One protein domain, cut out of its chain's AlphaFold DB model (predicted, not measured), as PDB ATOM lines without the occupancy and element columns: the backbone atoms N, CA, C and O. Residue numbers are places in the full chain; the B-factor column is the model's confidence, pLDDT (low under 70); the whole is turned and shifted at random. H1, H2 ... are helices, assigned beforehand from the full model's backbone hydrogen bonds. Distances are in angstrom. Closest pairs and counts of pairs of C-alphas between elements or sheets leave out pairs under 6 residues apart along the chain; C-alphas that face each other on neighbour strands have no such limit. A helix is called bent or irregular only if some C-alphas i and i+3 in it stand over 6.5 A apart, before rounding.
ATOM      1  N   LEU A 195      -6.273  55.464 -29.296       84.50
ATOM      2  CA  LEU A 195      -7.488  55.397 -28.474       84.50
ATOM      3  C   LEU A 195      -7.344  56.032 -27.078       84.50
ATOM      4  O   LEU A 195      -8.341  56.144 -26.365       84.50
ATOM      5  N   ALA A 196      -6.128  56.408 -26.671       88.50
ATOM      6  CA  ALA A 196      -5.871  57.153 -25.439       88.50
ATOM      7  C   ALA A 196      -5.878  58.673 -25.664       88.50
ATOM      8  O   ALA A 196      -6.121  59.412 -24.711       88.50
ATOM      9  N   GLN A 197      -5.674  59.139 -26.903       90.00
ATOM     10  CA  GLN A 197      -5.591  60.565 -27.224       90.00
ATOM     11  C   GLN A 197      -6.851  61.315 -26.782       90.00
ATOM     12  O   GLN A 197      -7.969  61.017 -27.204       90.00
ATOM     13  N   GLY A 198      -6.659  62.299 -25.902       89.19
ATOM     14  CA  GLY A 198      -7.741  63.103 -25.330       89.19
ATOM     15  C   GLY A 198      -8.628  62.373 -24.312       89.19
ATOM     16  O   GLY A 198      -9.533  62.992 -23.754       89.19
ATOM     17  N   ALA A 199      -8.383  61.089 -24.039       92.06
ATOM     18  CA  ALA A 199      -9.055  60.351 -22.977       92.06
ATOM     19  C   ALA A 199      -8.332  60.541 -21.634       92.06
ATOM     20  O   ALA A 199      -7.106  60.654 -21.565       92.06
ATOM     21  N   MET A 200      -9.099  60.529 -20.543       93.44
ATOM     22  CA  MET A 200      -8.534  60.503 -19.192       93.44
ATOM     23  C   MET A 200      -7.862  59.149 -18.934       93.44
ATOM     24  O   MET A 200      -8.366  58.106 -19.366       93.44
ATOM     25  N   LEU A 201      -6.778  59.131 -18.157       94.81
ATOM     26  CA  LEU A 201      -6.073  57.901 -17.781       94.81
ATOM     27  C   LEU A 201      -7.016  56.869 -17.142       94.81
ATOM     28  O   LEU A 201      -6.951  55.684 -17.474       94.81
ATOM     29  N   ALA A 202      -7.946  57.316 -16.289       94.69
ATOM     30  CA  ALA A 202      -8.989  56.467 -15.714       94.69
ATOM     31  C   ALA A 202      -9.780  55.680 -16.766       94.69
ATOM     32  O   ALA A 202     -10.083  54.499 -16.573       94.69
ATOM     33  N   ASP A 203     -10.144  56.330 -17.870       93.56
ATOM     34  CA  ASP A 203     -10.952  55.732 -18.927       93.56
ATOM     35  C   ASP A 203     -10.162  54.706 -19.715       93.56
ATOM     36  O   ASP A 203     -10.682  53.632 -20.020       93.56
ATOM     37  N   PHE A 204      -8.893  55.001 -19.985       95.00
ATOM     38  CA  PHE A 204      -8.019  54.067 -20.671       95.00
ATOM     39  C   PHE A 204      -7.723  52.826 -19.815       95.00
ATOM     40  O   PHE A 204      -7.813  51.706 -20.320       95.00
ATOM     41  N   ILE A 205      -7.470  52.991 -18.507       96.00
ATOM     42  CA  ILE A 205      -7.332  51.865 -17.565       96.00
ATOM     43  C   ILE A 205      -8.592  50.994 -17.593       96.00
ATOM     44  O   ILE A 205      -8.494  49.771 -17.700       96.00
ATOM     45  N   ASP A 206      -9.777  51.604 -17.547       93.75
ATOM     46  CA  ASP A 206     -11.029  50.851 -17.595       93.75
ATOM     47  C   ASP A 206     -11.224  50.131 -18.937       93.75
ATOM     48  O   ASP A 206     -11.691  48.994 -18.932       93.75
ATOM     49  N   CYS A 207     -10.816  50.720 -20.067       94.25
ATOM     50  CA  CYS A 207     -10.834  50.046 -21.370       94.25
ATOM     51  C   CYS A 207      -9.921  48.814 -21.385       94.25
ATOM     52  O   CYS A 207     -10.345  47.745 -21.826       94.25
ATOM     53  N   VAL A 208      -8.694  48.940 -20.865       96.00
ATOM     54  CA  VAL A 208      -7.737  47.828 -20.771       96.00
ATOM     55  C   VAL A 208      -8.297  46.717 -19.886       96.00
ATOM     56  O   VAL A 208      -8.338  45.565 -20.312       96.00
ATOM     57  N   LEU A 209      -8.786  47.036 -18.684       94.44
ATOM     58  CA  LEU A 209      -9.339  46.040 -17.759       94.44
ATOM     59  C   LEU A 209     -10.633  45.403 -18.283       94.44
ATOM     60  O   LEU A 209     -10.881  44.217 -18.060       94.44
ATOM     61  N   PHE A 210     -11.461  46.171 -18.988       93.06
ATOM     62  CA  PHE A 210     -12.665  45.668 -19.638       93.06
ATOM     63  C   PHE A 210     -12.320  44.670 -20.746       93.06
ATOM     64  O   PHE A 210     -12.826  43.548 -20.743       93.06
ATOM     65  N   LEU A 211     -11.413  45.035 -21.654       93.94
ATOM     66  CA  LEU A 211     -10.970  44.146 -22.724       93.94
ATOM     67  C   LEU A 211     -10.151  42.962 -22.202       93.94
ATOM     68  O   LEU A 211     -10.207  41.893 -22.800       93.94
ATOM     69  N   ALA A 212      -9.452  43.095 -21.073       94.81
ATOM     70  CA  ALA A 212      -8.779  41.973 -20.424       94.81
ATOM     71  C   ALA A 212      -9.781  40.870 -20.064       94.81
ATOM     72  O   ALA A 212      -9.538  39.703 -20.356       94.81
ATOM     73  N   LYS A 213     -10.945  41.242 -19.514       93.06
ATOM     74  CA  LYS A 213     -12.036  40.293 -19.233       93.06
ATOM     75  C   LYS A 213     -12.608  39.669 -20.502       93.06
ATOM     76  O   LYS A 213     -13.005  38.512 -20.468       93.06
ATOM     77  N   VAL A 214     -12.648  40.420 -21.607       92.62
ATOM     78  CA  VAL A 214     -13.070  39.894 -22.914       92.62
ATOM     79  C   VAL A 214     -12.066  38.868 -23.426       92.62
ATOM     80  O   VAL A 214     -12.462  37.775 -23.798       92.62
ATOM     81  N   PHE A 215     -10.773  39.188 -23.430       93.50
ATOM     82  CA  PHE A 215      -9.743  38.302 -23.973       93.50
ATOM     83  C   PHE A 215      -9.443  37.080 -23.097       93.50
ATOM     84  O   PHE A 215      -8.826  36.136 -23.596       93.50
ATOM     85  N   GLN A 216      -9.875  37.083 -21.835       92.81
ATOM     86  CA  GLN A 216      -9.565  36.040 -20.867       92.81
ATOM     87  C   GLN A 216     -10.049  34.658 -21.325       92.81
ATOM     88  O   GLN A 216     -11.244  34.410 -21.486       92.81
ATOM     89  N   ARG A 217      -9.101  33.732 -21.509       86.06
ATOM     90  CA  ARG A 217      -9.370  32.314 -21.790       86.06
ATOM     91  C   ARG A 217      -9.355  31.490 -20.502       86.06
ATOM     92  O   ARG A 217      -8.734  31.866 -19.508       86.06
ATOM     93  N   ALA A 218     -10.013  30.331 -20.525       81.00
ATOM     94  CA  ALA A 218      -9.933  29.378 -19.421       81.00
ATOM     95  C   ALA A 218      -8.469  28.955 -19.189       81.00
ATOM     96  O   ALA A 218      -7.792  28.531 -20.123       81.00
ATOM     97  N   GLY A 219      -7.986  29.095 -17.951       82.81
ATOM     98  CA  GLY A 219      -6.602  28.787 -17.571       82.81
ATOM     99  C   GLY A 219      -5.576  29.891 -17.862       82.81
ATOM    100  O   GLY A 219      -4.429  29.758 -17.446       82.81
ATOM    101  N   GLU A 220      -5.961  30.990 -18.521       88.00
ATOM    102  CA  GLU A 220      -5.082  32.146 -18.718       88.00
ATOM    103  C   GLU A 220      -5.103  33.060 -17.484       88.00
ATOM    104  O   GLU A 220      -6.158  33.314 -16.890       88.00
ATOM    105  N   SER A 221      -3.935  33.580 -17.091       89.06
ATOM    106  CA  SER A 221      -3.867  34.557 -16.006       89.06
ATOM    107  C   SER A 221      -4.579  35.855 -16.417       89.06
ATOM    108  O   SER A 221      -4.503  36.303 -17.568       89.06
ATOM    109  N   ALA A 222      -5.269  36.494 -15.465       88.31
ATOM    110  CA  ALA A 222      -5.921  37.797 -15.687       88.31
ATOM    111  C   ALA A 222      -4.936  38.845 -16.234       88.31
ATOM    112  O   ALA A 222      -5.267  39.741 -17.007       88.31
ATOM    113  N   ASP A 223      -3.693  38.661 -15.845       87.75
ATOM    114  CA  ASP A 223      -2.577  39.521 -16.104       87.75
ATOM    115  C   ASP A 223      -2.008  39.400 -17.537       87.75
ATOM    116  O   ASP A 223      -1.748  40.411 -18.195       87.75
ATOM    117  N   ALA A 224      -1.933  38.183 -18.090       89.62
ATOM    118  CA  ALA A 224      -1.641  37.973 -19.512       89.62
ATOM    119  C   ALA A 224      -2.739  38.578 -20.406       89.62
ATOM    120  O   ALA A 224      -2.461  39.212 -21.430       89.62
ATOM    121  N   SER A 225      -3.994  38.464 -19.962       92.62
ATOM    122  CA  SER A 225      -5.150  39.036 -20.660       92.62
ATOM    123  C   SER A 225      -5.115  40.572 -20.666       92.62
ATOM    124  O   SER A 225      -5.432  41.190 -21.683       92.62
ATOM    125  N   LYS A 226      -4.658  41.192 -19.566       94.00
ATOM    126  CA  LYS A 226      -4.442  42.646 -19.440       94.00
ATOM    127  C   LYS A 226      -3.426  43.164 -20.455       94.00
ATOM    128  O   LYS A 226      -3.697  44.139 -21.152       94.00
ATOM    129  N   HIS A 227      -2.299  42.475 -20.609       91.88
ATOM    130  CA  HIS A 227      -1.285  42.858 -21.595       91.88
ATOM    131  C   HIS A 227      -1.743  42.680 -23.030       91.88
ATOM    132  O   HIS A 227      -1.488  43.544 -23.867       91.88
ATOM    133  N   ARG A 228      -2.467  41.595 -23.322       93.69
ATOM    134  CA  ARG A 228      -3.071  41.406 -24.642       93.69
ATOM    135  C   ARG A 228      -4.049  42.535 -24.966       93.69
ATOM    136  O   ARG A 228      -4.008  43.070 -26.071       93.69
ATOM    137  N   ALA A 229      -4.884  42.915 -23.999       95.56
ATOM    138  CA  ALA A 229      -5.814  44.029 -24.135       95.56
ATOM    139  C   ALA A 229      -5.088  45.356 -24.391       95.56
ATOM    140  O   ALA A 229      -5.440  46.061 -25.337       95.56
ATOM    141  N   TYR A 230      -4.048  45.665 -23.609       95.81
ATOM    142  CA  TYR A 230      -3.236  46.863 -23.818       95.81
ATOM    143  C   TYR A 230      -2.576  46.870 -25.199       95.81
ATOM    144  O   TYR A 230      -2.744  47.840 -25.925       95.81
ATOM    145  N   ARG A 231      -1.913  45.779 -25.610       94.88
ATOM    146  CA  ARG A 231      -1.261  45.673 -26.927       94.88
ATOM    147  C   ARG A 231      -2.256  45.850 -28.078       94.88
ATOM    148  O   ARG A 231      -1.949  46.501 -29.073       94.88
ATOM    149  N   ALA A 232      -3.452  45.272 -27.950       95.38
ATOM    150  CA  ALA A 232      -4.504  45.414 -28.950       95.38
ATOM    151  C   ALA A 232      -4.997  46.865 -29.061       95.38
ATOM    152  O   ALA A 232      -5.185  47.349 -30.174       95.38
ATOM    153  N   LEU A 233      -5.166  47.554 -27.924       94.50
ATOM    154  CA  LEU A 233      -5.556  48.965 -27.861       94.50
ATOM    155  C   LEU A 233      -4.455  49.909 -28.357       94.50
ATOM    156  O   LEU A 233      -4.740  50.851 -29.094       94.50
ATOM    157  N   SER A 234      -3.205  49.667 -27.958       94.00
ATOM    158  CA  SER A 234      -2.066  50.540 -28.248       94.00
ATOM    159  C   SER A 234      -1.698  50.562 -29.727       94.00
ATOM    160  O   SER A 234      -1.219  51.576 -30.222       94.00
ATOM    161  N   ALA A 235      -1.962  49.468 -30.442       93.75
ATOM    162  CA  ALA A 235      -1.733  49.345 -31.880       93.75
ATOM    163  C   ALA A 235      -2.836  49.989 -32.752       93.75
ATOM    164  O   ALA A 235      -2.764  49.923 -33.979       93.75
ATOM    165  N   GLY A 236      -3.855  50.601 -32.141       92.44
ATOM    166  CA  GLY A 236      -4.899  51.355 -32.837       92.44
ATOM    167  C   GLY A 236      -6.183  50.570 -33.107       92.44
ATOM    168  O   GLY A 236      -6.284  49.352 -32.911       92.44
ATOM    169  N   LYS A 237      -7.208  51.290 -33.576       93.12
ATOM    170  CA  LYS A 237      -8.583  50.763 -33.693       93.12
ATOM    171  C   LYS A 237      -8.688  49.548 -34.621       93.12
ATOM    172  O   LYS A 237      -9.426  48.603 -34.336       93.12
ATOM    173  N   HIS A 238      -7.958  49.569 -35.734       91.62
ATOM    174  CA  HIS A 238      -7.958  48.475 -36.706       91.62
ATOM    175  C   HIS A 238      -7.316  47.203 -36.139       91.62
ATOM    176  O   HIS A 238      -7.865  46.113 -36.290       91.62
ATOM    177  N   HIS A 239      -6.195  47.333 -35.430       94.56
ATOM    178  CA  HIS A 239      -5.532  46.186 -34.817       94.56
ATOM    179  C   HIS A 239      -6.383  45.569 -33.696       94.56
ATOM    180  O   HIS A 239      -6.466  44.342 -33.586       94.56
ATOM    181  N   LEU A 240      -7.087  46.395 -32.913       95.44
ATOM    182  CA  LEU A 240      -8.073  45.915 -31.942       95.44
ATOM    183  C   LEU A 240      -9.187  45.096 -32.615       95.44
ATOM    184  O   LEU A 240      -9.529  44.017 -32.130       95.44
ATOM    185  N   LEU A 241      -9.726  45.581 -33.742       94.38
ATOM    186  CA  LEU A 241     -10.747  44.873 -34.520       94.38
ATOM    187  C   LEU A 241     -10.256  43.483 -34.945       94.38
ATOM    188  O   LEU A 241     -10.931  42.493 -34.667       94.38
ATOM    189  N   LEU A 242      -9.075  43.407 -35.566       94.12
ATOM    190  CA  LEU A 242      -8.478  42.140 -36.000       94.12
ATOM    191  C   LEU A 242      -8.221  41.200 -34.815       94.12
ATOM    192  O   LEU A 242      -8.583  40.028 -34.863       94.12
ATOM    193  N   SER A 243      -7.679  41.723 -33.712       95.94
ATOM    194  CA  SER A 243      -7.407  40.938 -32.500       95.94
ATOM    195  C   SER A 243      -8.679  40.303 -31.929       95.94
ATOM    196  O   SER A 243      -8.676  39.135 -31.534       95.94
ATOM    197  N   LEU A 244      -9.788  41.049 -31.915       95.62
ATOM    198  CA  LEU A 244     -11.091  40.549 -31.473       95.62
ATOM    199  C   LEU A 244     -11.680  39.523 -32.450       95.62
ATOM    200  O   LEU A 244     -12.261  38.537 -32.003       95.62
ATOM    201  N   GLN A 245     -11.517  39.710 -33.763       93.75
ATOM    202  CA  GLN A 245     -11.949  38.737 -34.775       93.75
ATOM    203  C   GLN A 245     -11.218  37.400 -34.630       93.75
ATOM    204  O   GLN A 245     -11.860  36.343 -34.630       93.75
ATOM    205  N   THR A 246      -9.891  37.443 -34.474       95.06
ATOM    206  CA  THR A 246      -9.067  36.254 -34.233       95.06
ATOM    207  C   THR A 246      -9.491  35.578 -32.939       95.06
ATOM    208  O   THR A 246      -9.831  34.400 -32.945       95.06
ATOM    209  N   TRP A 247      -9.598  36.337 -31.843       95.19
ATOM    210  CA  TRP A 247     -10.024  35.782 -30.560       95.19
ATOM    211  C   TRP A 247     -11.410  35.125 -30.630       95.19
ATOM    212  O   TRP A 247     -11.570  34.008 -30.137       95.19
ATOM    213  N   LEU A 248     -12.393  35.760 -31.278       94.06
ATOM    214  CA  LEU A 248     -13.734  35.196 -31.464       94.06
ATOM    215  C   LEU A 248     -13.704  33.894 -32.268       94.06
ATOM    216  O   LEU A 248     -14.465  32.977 -31.971       94.06
ATOM    217  N   THR A 249     -12.858  33.830 -33.297       93.00
ATOM    218  CA  THR A 249     -12.739  32.660 -34.178       93.00
ATOM    219  C   THR A 249     -12.062  31.488 -33.491       93.00
ATOM    220  O   THR A 249     -12.519  30.359 -33.645       93.00
ATOM    221  N   ASP A 250     -11.040  31.756 -32.685       93.62
ATOM    222  CA  ASP A 250     -10.350  30.732 -31.906       93.62
ATOM    223  C   ASP A 250     -11.209  30.197 -30.752       93.62
ATOM    224  O   ASP A 250     -11.081  29.042 -30.358       93.62
ATOM    225  N   THR A 251     -12.048  31.056 -30.164       93.12
ATOM    226  CA  THR A 251     -12.755  30.748 -28.909       93.12
ATOM    227  C   THR A 251     -14.130  30.124 -29.150       93.12
ATOM    228  O   THR A 251     -14.580  29.305 -28.349       93.12
ATOM    229  N   TYR A 252     -14.811  30.483 -30.242       92.88
ATOM    230  CA  TYR A 252     -16.191  30.070 -30.495       92.88
ATOM    231  C   TYR A 252     -16.382  29.454 -31.879       92.88
ATOM    232  O   TYR A 252     -15.922  29.969 -32.898       92.88
ATOM    233  N   THR A 253     -17.195  28.399 -31.936       92.62
ATOM    234  CA  THR A 253     -17.672  27.841 -33.210       92.62
ATOM    235  C   THR A 253     -18.545  28.844 -33.973       92.62
ATOM    236  O   THR A 253     -19.104  29.787 -33.404       92.62
ATOM    237  N   LEU A 254     -18.719  28.643 -35.286       83.94
ATOM    238  CA  LEU A 254     -19.600  29.493 -36.100       83.94
ATOM    239  C   LEU A 254     -21.035  29.551 -35.541       83.94
ATOM    240  O   LEU A 254     -21.609  30.633 -35.448       83.94
ATOM    241  N   GLU A 255     -21.590  28.420 -35.103       83.50
ATOM    242  CA  GLU A 255     -22.947  28.360 -34.543       83.50
ATOM    243  C   GLU A 255     -23.076  29.100 -33.208       83.50
ATOM    244  O   GLU A 255     -24.085  29.756 -32.949       83.50
ATOM    245  N   GLN A 256     -22.037  29.074 -32.377       89.06
ATOM    246  CA  GLN A 256     -21.980  29.854 -31.143       89.06
ATOM    247  C   GLN A 256     -21.912  31.358 -31.421       89.06
ATOM    248  O   GLN A 256     -22.673  32.125 -30.833       89.06
ATOM    249  N   ARG A 257     -21.086  31.787 -32.381       88.31
ATOM    250  CA  ARG A 257     -20.997  33.201 -32.793       88.31
ATOM    251  C   ARG A 257     -22.309  33.730 -33.373       88.31
ATOM    252  O   ARG A 257     -22.624  34.910 -33.230       88.31
ATOM    253  N   LYS A 258     -23.120  32.860 -33.983       82.56
ATOM    254  CA  LYS A 258     -24.456  33.213 -34.490       82.56
ATOM    255  C   LYS A 258     -25.494  33.485 -33.392       82.56
ATOM    256  O   LYS A 258     -26.543  34.050 -33.707       82.56
ATOM    257  N   ARG A 259     -25.229  33.130 -32.126       84.12
ATOM    258  CA  ARG A 259     -26.147  33.364 -30.990       84.12
ATOM    259  C   ARG A 259     -26.179  34.822 -30.510       84.12
ATOM    260  O   ARG A 259     -27.054  35.173 -29.725       84.12
ATOM    261  N   GLY A 260     -25.292  35.678 -31.025       84.25
ATOM    262  CA  GLY A 260     -25.328  37.130 -30.830       84.25
ATOM    263  C   GLY A 260     -24.341  37.666 -29.789       84.25
ATOM    264  O   GLY A 260     -23.556  36.925 -29.200       84.25
ATOM    265  N   PHE A 261     -24.381  38.987 -29.582       86.69
ATOM    266  CA  PHE A 261     -23.381  39.741 -28.811       86.69
ATOM    267  C   PHE A 261     -23.275  39.298 -27.350       86.69
ATOM    268  O   PHE A 261     -22.179  39.001 -26.884       86.69
ATOM    269  N   THR A 262     -24.407  39.172 -26.655       86.62
ATOM    270  CA  THR A 262     -24.449  38.735 -25.250       86.62
ATOM    271  C   THR A 262     -23.946  37.303 -25.070       86.62
ATOM    272  O   THR A 262     -23.409  36.969 -24.025       86.62
ATOM    273  N   TYR A 263     -24.078  36.442 -26.082       89.25
ATOM    274  CA  TYR A 263     -23.519  35.092 -26.007       89.25
ATOM    275  C   TYR A 263     -21.993  35.107 -26.173       89.25
ATOM    276  O   TYR A 263     -21.285  34.460 -25.409       89.25
ATOM    277  N   ALA A 264     -21.491  35.857 -27.160       88.44
ATOM    278  CA  ALA A 264     -20.066  35.896 -27.496       88.44
ATOM    279  C   ALA A 264     -19.212  36.674 -26.480       88.44
ATOM    280  O   ALA A 264     -18.055  36.336 -26.267       88.44
ATOM    281  N   PHE A 265     -19.772  37.712 -25.857       88.50
ATOM    282  CA  PHE A 265     -19.058  38.562 -24.899       88.50
ATOM    283  C   PHE A 265     -19.661  38.515 -23.488       88.50
ATOM    284  O   PHE A 265     -19.277  39.293 -22.615       88.50
ATOM    285  N   GLY A 266     -20.616  37.614 -23.244       84.38
ATOM    286  CA  GLY A 266     -21.333  37.530 -21.977       84.38
ATOM    287  C   GLY A 266     -22.148  38.790 -21.667       84.38
ATOM    288  O   GLY A 266     -22.434  39.628 -22.525       84.38
ATOM    289  N   HIS A 267     -22.462  38.962 -20.385       73.50
ATOM    290  CA  HIS A 267     -23.114  40.169 -19.878       73.50
ATOM    291  C   HIS A 267     -22.190  41.388 -19.820       73.50
ATOM    292  O   HIS A 267     -22.610  42.416 -19.311       73.50
ATOM    293  N   LEU A 268     -20.963  41.344 -20.359       71.81
ATOM    294  CA  LEU A 268     -20.054  42.500 -20.341       71.81
ATOM    295  C   LEU A 268     -20.652  43.725 -21.056       71.81
ATOM    296  O   LEU A 268     -20.334  44.860 -20.705       71.81
ATOM    297  N   GLY A 269     -21.568  43.503 -22.006       59.72
ATOM    298  CA  GLY A 269     -22.366  44.559 -22.633       59.72
ATOM    299  C   GLY A 269     -23.444  45.177 -21.732       59.72
ATOM    300  O   GLY A 269     -23.815  46.325 -21.974       59.72
ATOM    301  N   ASP A 270     -23.893  44.466 -20.696       57.78
ATOM    302  CA  ASP A 270     -24.972  44.856 -19.776       57.78
ATOM    303  C   ASP A 270     -24.429  45.309 -18.405       57.78
ATOM    304  O   ASP A 270     -24.981  46.210 -17.785       57.78
ATOM    305  N   THR A 271     -23.311  44.738 -17.943       55.25
ATOM    306  CA  THR A 271     -22.692  44.990 -16.626       55.25
ATOM    307  C   THR A 271     -21.753  46.192 -16.596       55.25
ATOM    308  O   THR A 271     -21.003  46.373 -15.636       55.25
ATOM    309  N   ALA A 272     -21.701  46.986 -17.659       51.38
ATOM    310  CA  ALA A 272     -20.832  48.150 -17.652       51.38
ATOM    311  C   ALA A 272     -21.357  49.189 -16.637       51.38
ATOM    312  O   ALA A 272     -22.570  49.391 -16.560       51.38
ATOM    313  N   PRO A 273     -20.464  49.858 -15.890       53.31
ATOM    314  CA  PRO A 273     -20.845  50.903 -14.946       53.31
ATOM    315  C   PRO A 273     -21.711  51.973 -15.627       53.31
ATOM    316  O   PRO A 273     -21.536  52.254 -16.814       53.31
ATOM    317  N   SER A 274     -22.630  52.570 -14.867       51.75
ATOM    318  CA  SER A 274     -23.564  53.625 -15.299       51.75
ATOM    319  C   SER A 274     -22.884  54.833 -15.961       51.75
ATOM    320  O   SER A 274     -23.528  55.582 -16.687       51.75
ATOM    321  N   GLU A 275     -21.575  54.985 -15.768       61.44
ATOM    322  CA  GLU A 275     -20.726  56.031 -16.331       61.44
ATOM    323  C   GLU A 275     -19.770  55.435 -17.375       61.44
ATOM    324  O   GLU A 275     -18.610  55.122 -17.091       61.44
ATOM    325  N   ARG A 276     -20.253  55.224 -18.601       69.25
ATOM    326  CA  ARG A 276     -19.378  54.819 -19.711       69.25
ATOM    327  C   ARG A 276     -18.725  56.049 -20.327       69.25
ATOM    328  O   ARG A 276     -19.418  56.921 -20.845       69.25
ATOM    329  N   SER A 277     -17.397  56.074 -20.336       84.56
ATOM    330  CA  SER A 277     -16.637  57.062 -21.097       84.56
ATOM    331  C   SER A 277     -16.771  56.839 -22.603       84.56
ATOM    332  O   SER A 277     -17.079  55.735 -23.068       84.56
ATOM    333  N   ALA A 278     -16.501  57.885 -23.387       87.06
ATOM    334  CA  ALA A 278     -16.481  57.797 -24.847       87.06
ATOM    335  C   ALA A 278     -15.475  56.741 -25.351       87.06
ATOM    336  O   ALA A 278     -15.775  56.007 -26.291       87.06
ATOM    337  N   ALA A 279     -14.325  56.599 -24.680       88.56
ATOM    338  CA  ALA A 279     -13.314  55.590 -25.007       88.56
ATOM    339  C   ALA A 279     -13.839  54.155 -24.825       88.56
ATOM    340  O   ALA A 279     -13.655  53.298 -25.696       88.56
ATOM    341  N   LEU A 280     -14.568  53.891 -23.734       88.56
ATOM    342  CA  LEU A 280     -15.161  52.574 -23.500       88.56
ATOM    343  C   LEU A 280     -16.255  52.268 -24.530       88.56
ATOM    344  O   LEU A 280     -16.331  51.150 -25.044       88.56
ATOM    345  N   TRP A 281     -17.064  53.267 -24.894       86.88
ATOM    346  CA  TRP A 281     -18.031  53.136 -25.986       86.88
ATOM    347  C   TRP A 281     -17.367  52.842 -27.330       86.88
ATOM    348  O   TRP A 281     -17.853  51.981 -28.065       86.88
ATOM    349  N   ALA A 282     -16.233  53.480 -27.629       89.38
ATOM    350  CA  ALA A 282     -15.458  53.188 -28.828       89.38
ATOM    351  C   ALA A 282     -14.973  51.727 -28.844       89.38
ATOM    352  O   ALA A 282     -15.103  51.055 -29.869       89.38
ATOM    353  N   CYS A 283     -14.509  51.192 -27.709       90.88
ATOM    354  CA  CYS A 283     -14.132  49.778 -27.592       90.88
ATOM    355  C   CYS A 283     -15.323  48.841 -27.848       90.88
ATOM    356  O   CYS A 283     -15.211  47.889 -28.620       90.88
ATOM    357  N   ILE A 284     -16.487  49.134 -27.257       89.62
ATOM    358  CA  ILE A 284     -17.716  48.348 -27.456       89.62
ATOM    359  C   ILE A 284     -18.159  48.385 -28.924       89.62
ATOM    360  O   ILE A 284     -18.559  47.353 -29.467       89.62
ATOM    361  N   ALA A 285     -18.059  49.536 -29.591       87.81
ATOM    362  CA  ALA A 285     -18.338  49.649 -31.020       87.81
ATOM    363  C   ALA A 285     -17.397  48.758 -31.848       87.81
ATOM    364  O   ALA A 285     -17.851  48.019 -32.719       87.81
ATOM    365  N   VAL A 286     -16.096  48.733 -31.532       91.38
ATOM    366  CA  VAL A 286     -15.141  47.835 -32.207       91.38
ATOM    367  C   VAL A 286     -15.478  46.361 -31.959       91.38
ATOM    368  O   VAL A 286     -15.429  45.569 -32.896       91.38
ATOM    369  N   MET A 287     -15.894  45.980 -30.748       91.81
ATOM    370  CA  MET A 287     -16.352  44.611 -30.458       91.81
ATOM    371  C   MET A 287     -17.587  44.218 -31.270       91.81
ATOM    372  O   MET A 287     -17.669  43.094 -31.770       91.81
ATOM    373  N   ARG A 288     -18.544  45.139 -31.423       88.50
ATOM    374  CA  ARG A 288     -19.733  44.937 -32.263       88.50
ATOM    375  C   ARG A 288     -19.325  44.712 -33.717       88.50
ATOM    376  O   ARG A 288     -19.788  43.745 -34.318       88.50
ATOM    377  N   ASN A 289     -18.401  45.519 -34.236       85.69
ATOM    378  CA  ASN A 289     -17.851  45.373 -35.587       85.69
ATOM    379  C   ASN A 289     -17.091  44.048 -35.761       85.69
ATOM    380  O   ASN A 289     -17.234  43.375 -36.782       85.69
ATOM    381  N   ALA A 290     -16.315  43.639 -34.754       90.94
ATOM    382  CA  ALA A 290     -15.584  42.378 -34.773       90.94
ATOM    383  C   ALA A 290     -16.553  41.200 -34.888       90.94
ATOM    384  O   ALA A 290     -16.461  40.415 -35.828       90.94
ATOM    385  N   LEU A 291     -17.549  41.115 -34.000       89.62
ATOM    386  CA  LEU A 291     -18.547  40.050 -34.062       89.62
ATOM    387  C   LEU A 291     -19.362  40.097 -35.353       89.62
ATOM    388  O   LEU A 291     -19.695  39.049 -35.898       89.62
ATOM    389  N   ALA A 292     -19.645  41.294 -35.861       82.88
ATOM    390  CA  ALA A 292     -20.348  41.466 -37.118       82.88
ATOM    391  C   ALA A 292     -19.619  40.857 -38.311       82.88
ATOM    392  O   ALA A 292     -20.254  40.282 -39.186       82.88
ATOM    393  N   SER A 293     -18.294  40.933 -38.313       80.56
ATOM    394  CA  SER A 293     -17.479  40.386 -39.395       80.56
ATOM    395  C   SER A 293     -17.263  38.868 -39.341       80.56
ATOM    396  O   SER A 293     -16.907  38.285 -40.360       80.56
ATOM    397  N   VAL A 294     -17.460  38.222 -38.183       86.50
ATOM    398  CA  VAL A 294     -17.190  36.777 -38.000       86.50
ATOM    399  C   VAL A 294     -18.394  35.973 -37.482       86.50
ATOM    400  O   VAL A 294     -18.271  34.782 -37.195       86.50
ATOM    401  N   GLY A 295     -19.557  36.608 -37.322       82.88
ATOM    402  CA  GLY A 295     -20.748  36.055 -36.671       82.88
ATOM    403  C   GLY A 295     -22.056  36.668 -37.185       82.88
ATOM    404  O   GLY A 295     -22.121  37.172 -38.299       82.88
ATOM    405  N   ARG A 296     -23.136  36.597 -36.388       68.31
ATOM    406  CA  ARG A 296     -24.460  37.138 -36.764       68.31
ATOM    407  C   ARG A 296     -24.736  38.463 -36.058       68.31
ATOM    408  O   ARG A 296     -24.704  38.532 -34.832       68.31
ATOM    409  N   VAL A 297     -25.114  39.486 -36.824       62.75
ATOM    410  CA  VAL A 297     -25.498  40.810 -36.301       62.75
ATOM    411  C   VAL A 297     -27.006  40.891 -36.099       62.75
ATOM    412  O   VAL A 297     -27.790  40.641 -37.027       62.75
ATOM    413  N   SER A 298     -27.426  41.264 -34.887       59.41
ATOM    414  CA  SER A 298     -28.828  41.588 -34.607       59.41
ATOM    415  C   SER A 298     -29.273  42.799 -35.436       59.41
ATOM    416  O   SER A 298     -28.463  43.630 -35.837       59.41
ATOM    417  N   ARG A 299     -30.575  42.927 -35.709       56.50
ATOM    418  CA  ARG A 299     -31.112  44.020 -36.540       56.50
ATOM    419  C   ARG A 299     -30.768  45.419 -35.995       56.50
ATOM    420  O   ARG A 299     -30.552  46.323 -36.789       56.50
ATOM    421  N   ILE A 300     -30.675  45.563 -34.670       55.19
ATOM    422  CA  ILE A 300     -30.370  46.823 -33.965       55.19
ATOM    423  C   ILE A 300     -28.918  47.256 -34.207       55.19
ATOM    424  O   ILE A 300     -28.650  48.422 -34.462       55.19
ATOM    425  N   LEU A 301     -27.986  46.304 -34.218       55.81
ATOM    426  CA  LEU A 301     -26.560  46.576 -34.405       55.81
ATOM    427  C   LEU A 301     -26.188  46.948 -35.851       55.81
ATOM    428  O   LEU A 301     -25.057  47.343 -36.098       55.81
ATOM    429  N   ARG A 302     -27.107  46.839 -36.821       54.59
ATOM    430  CA  ARG A 302     -26.806  47.138 -38.234       54.59
ATOM    431  C   ARG A 302     -26.755  48.620 -38.558       54.59
ATOM    432  O   ARG A 302     -26.013  48.987 -39.458       54.59
TER     433      ARG A 302
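AT A GLANCE: This is residues 195 to 302 of the 725 residues of the protein "TniQ protein" of Rhizobium sp. AG855 (UniProt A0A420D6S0). A compact cluster of helices is built round H6, the longest helix, with H1, H3 and the irregular H5 packing on it. H2 bridges H1 and H3, away from H6, and the short H4 sits near the last residues of H6. The printed part has 108 residues with six named helices, H1 to H6 in chain order, and no named strand; the class is all helix. The radius of gyration of the C-alphas is 13.2 A, and the spans are 38 by 33 by 25 A.

IN THESE COORDINATES: H6, residues 278 to 294, is 24.8 A long and ends at C-alpha 294 (-17.190, 36.777, -38.000). H1, residues 201 to 215, begins at C-alpha 201 (-6.073, 57.901, -17.781) and measures 20.9 A. H3, residues 237 to 251, measures 21.0 A, and H2, residues 222 to 234, 18.3 A. H4 is residues 254 to 257. H5, residues 261 to 269, is irregular: C-alphas 264 and 267 are 9.3 A apart.

HOW THE PARTS SIT: H6 is the hub, touching four helices. It touches H3 at a steep tilt of 50 degrees, closest C-alphas Gln 245 and Ala 290, 5.1 A. H1 touches it with residues 203 to 207 alone, closest C-alphas Cys 207 and Leu 280, 5.4 A. H5 and H6 form a helical hairpin, closest C-alphas Phe 261 and Leu 291, 7.1 A. H4 and H6 only just touch, with 3 pairs of C-alphas within 8 A. H2 touches H1, closest C-alphas Ala 212 and Lys 226, 4.5 A. H2 and H3 form a helical hairpin, closest C-alphas Ala 232 and Leu 240, 4.7 A; H2 and H6 are apart. In H1, H2, H3 and H6 every O i to N i+4 pair is within hydrogen-bond range; in H5 2 of 5 are, beside 2 of 6 O i to N i+3 pairs, and H4 is too short for an i+4 pair.

THE WHOLE: The C-alphas farthest apart, Gly 198 and Glu 255, are 39.0 A apart. The printed part has no cut and no long link. pLDDT is under 70 at residues 269 to 276 and 296 to 302.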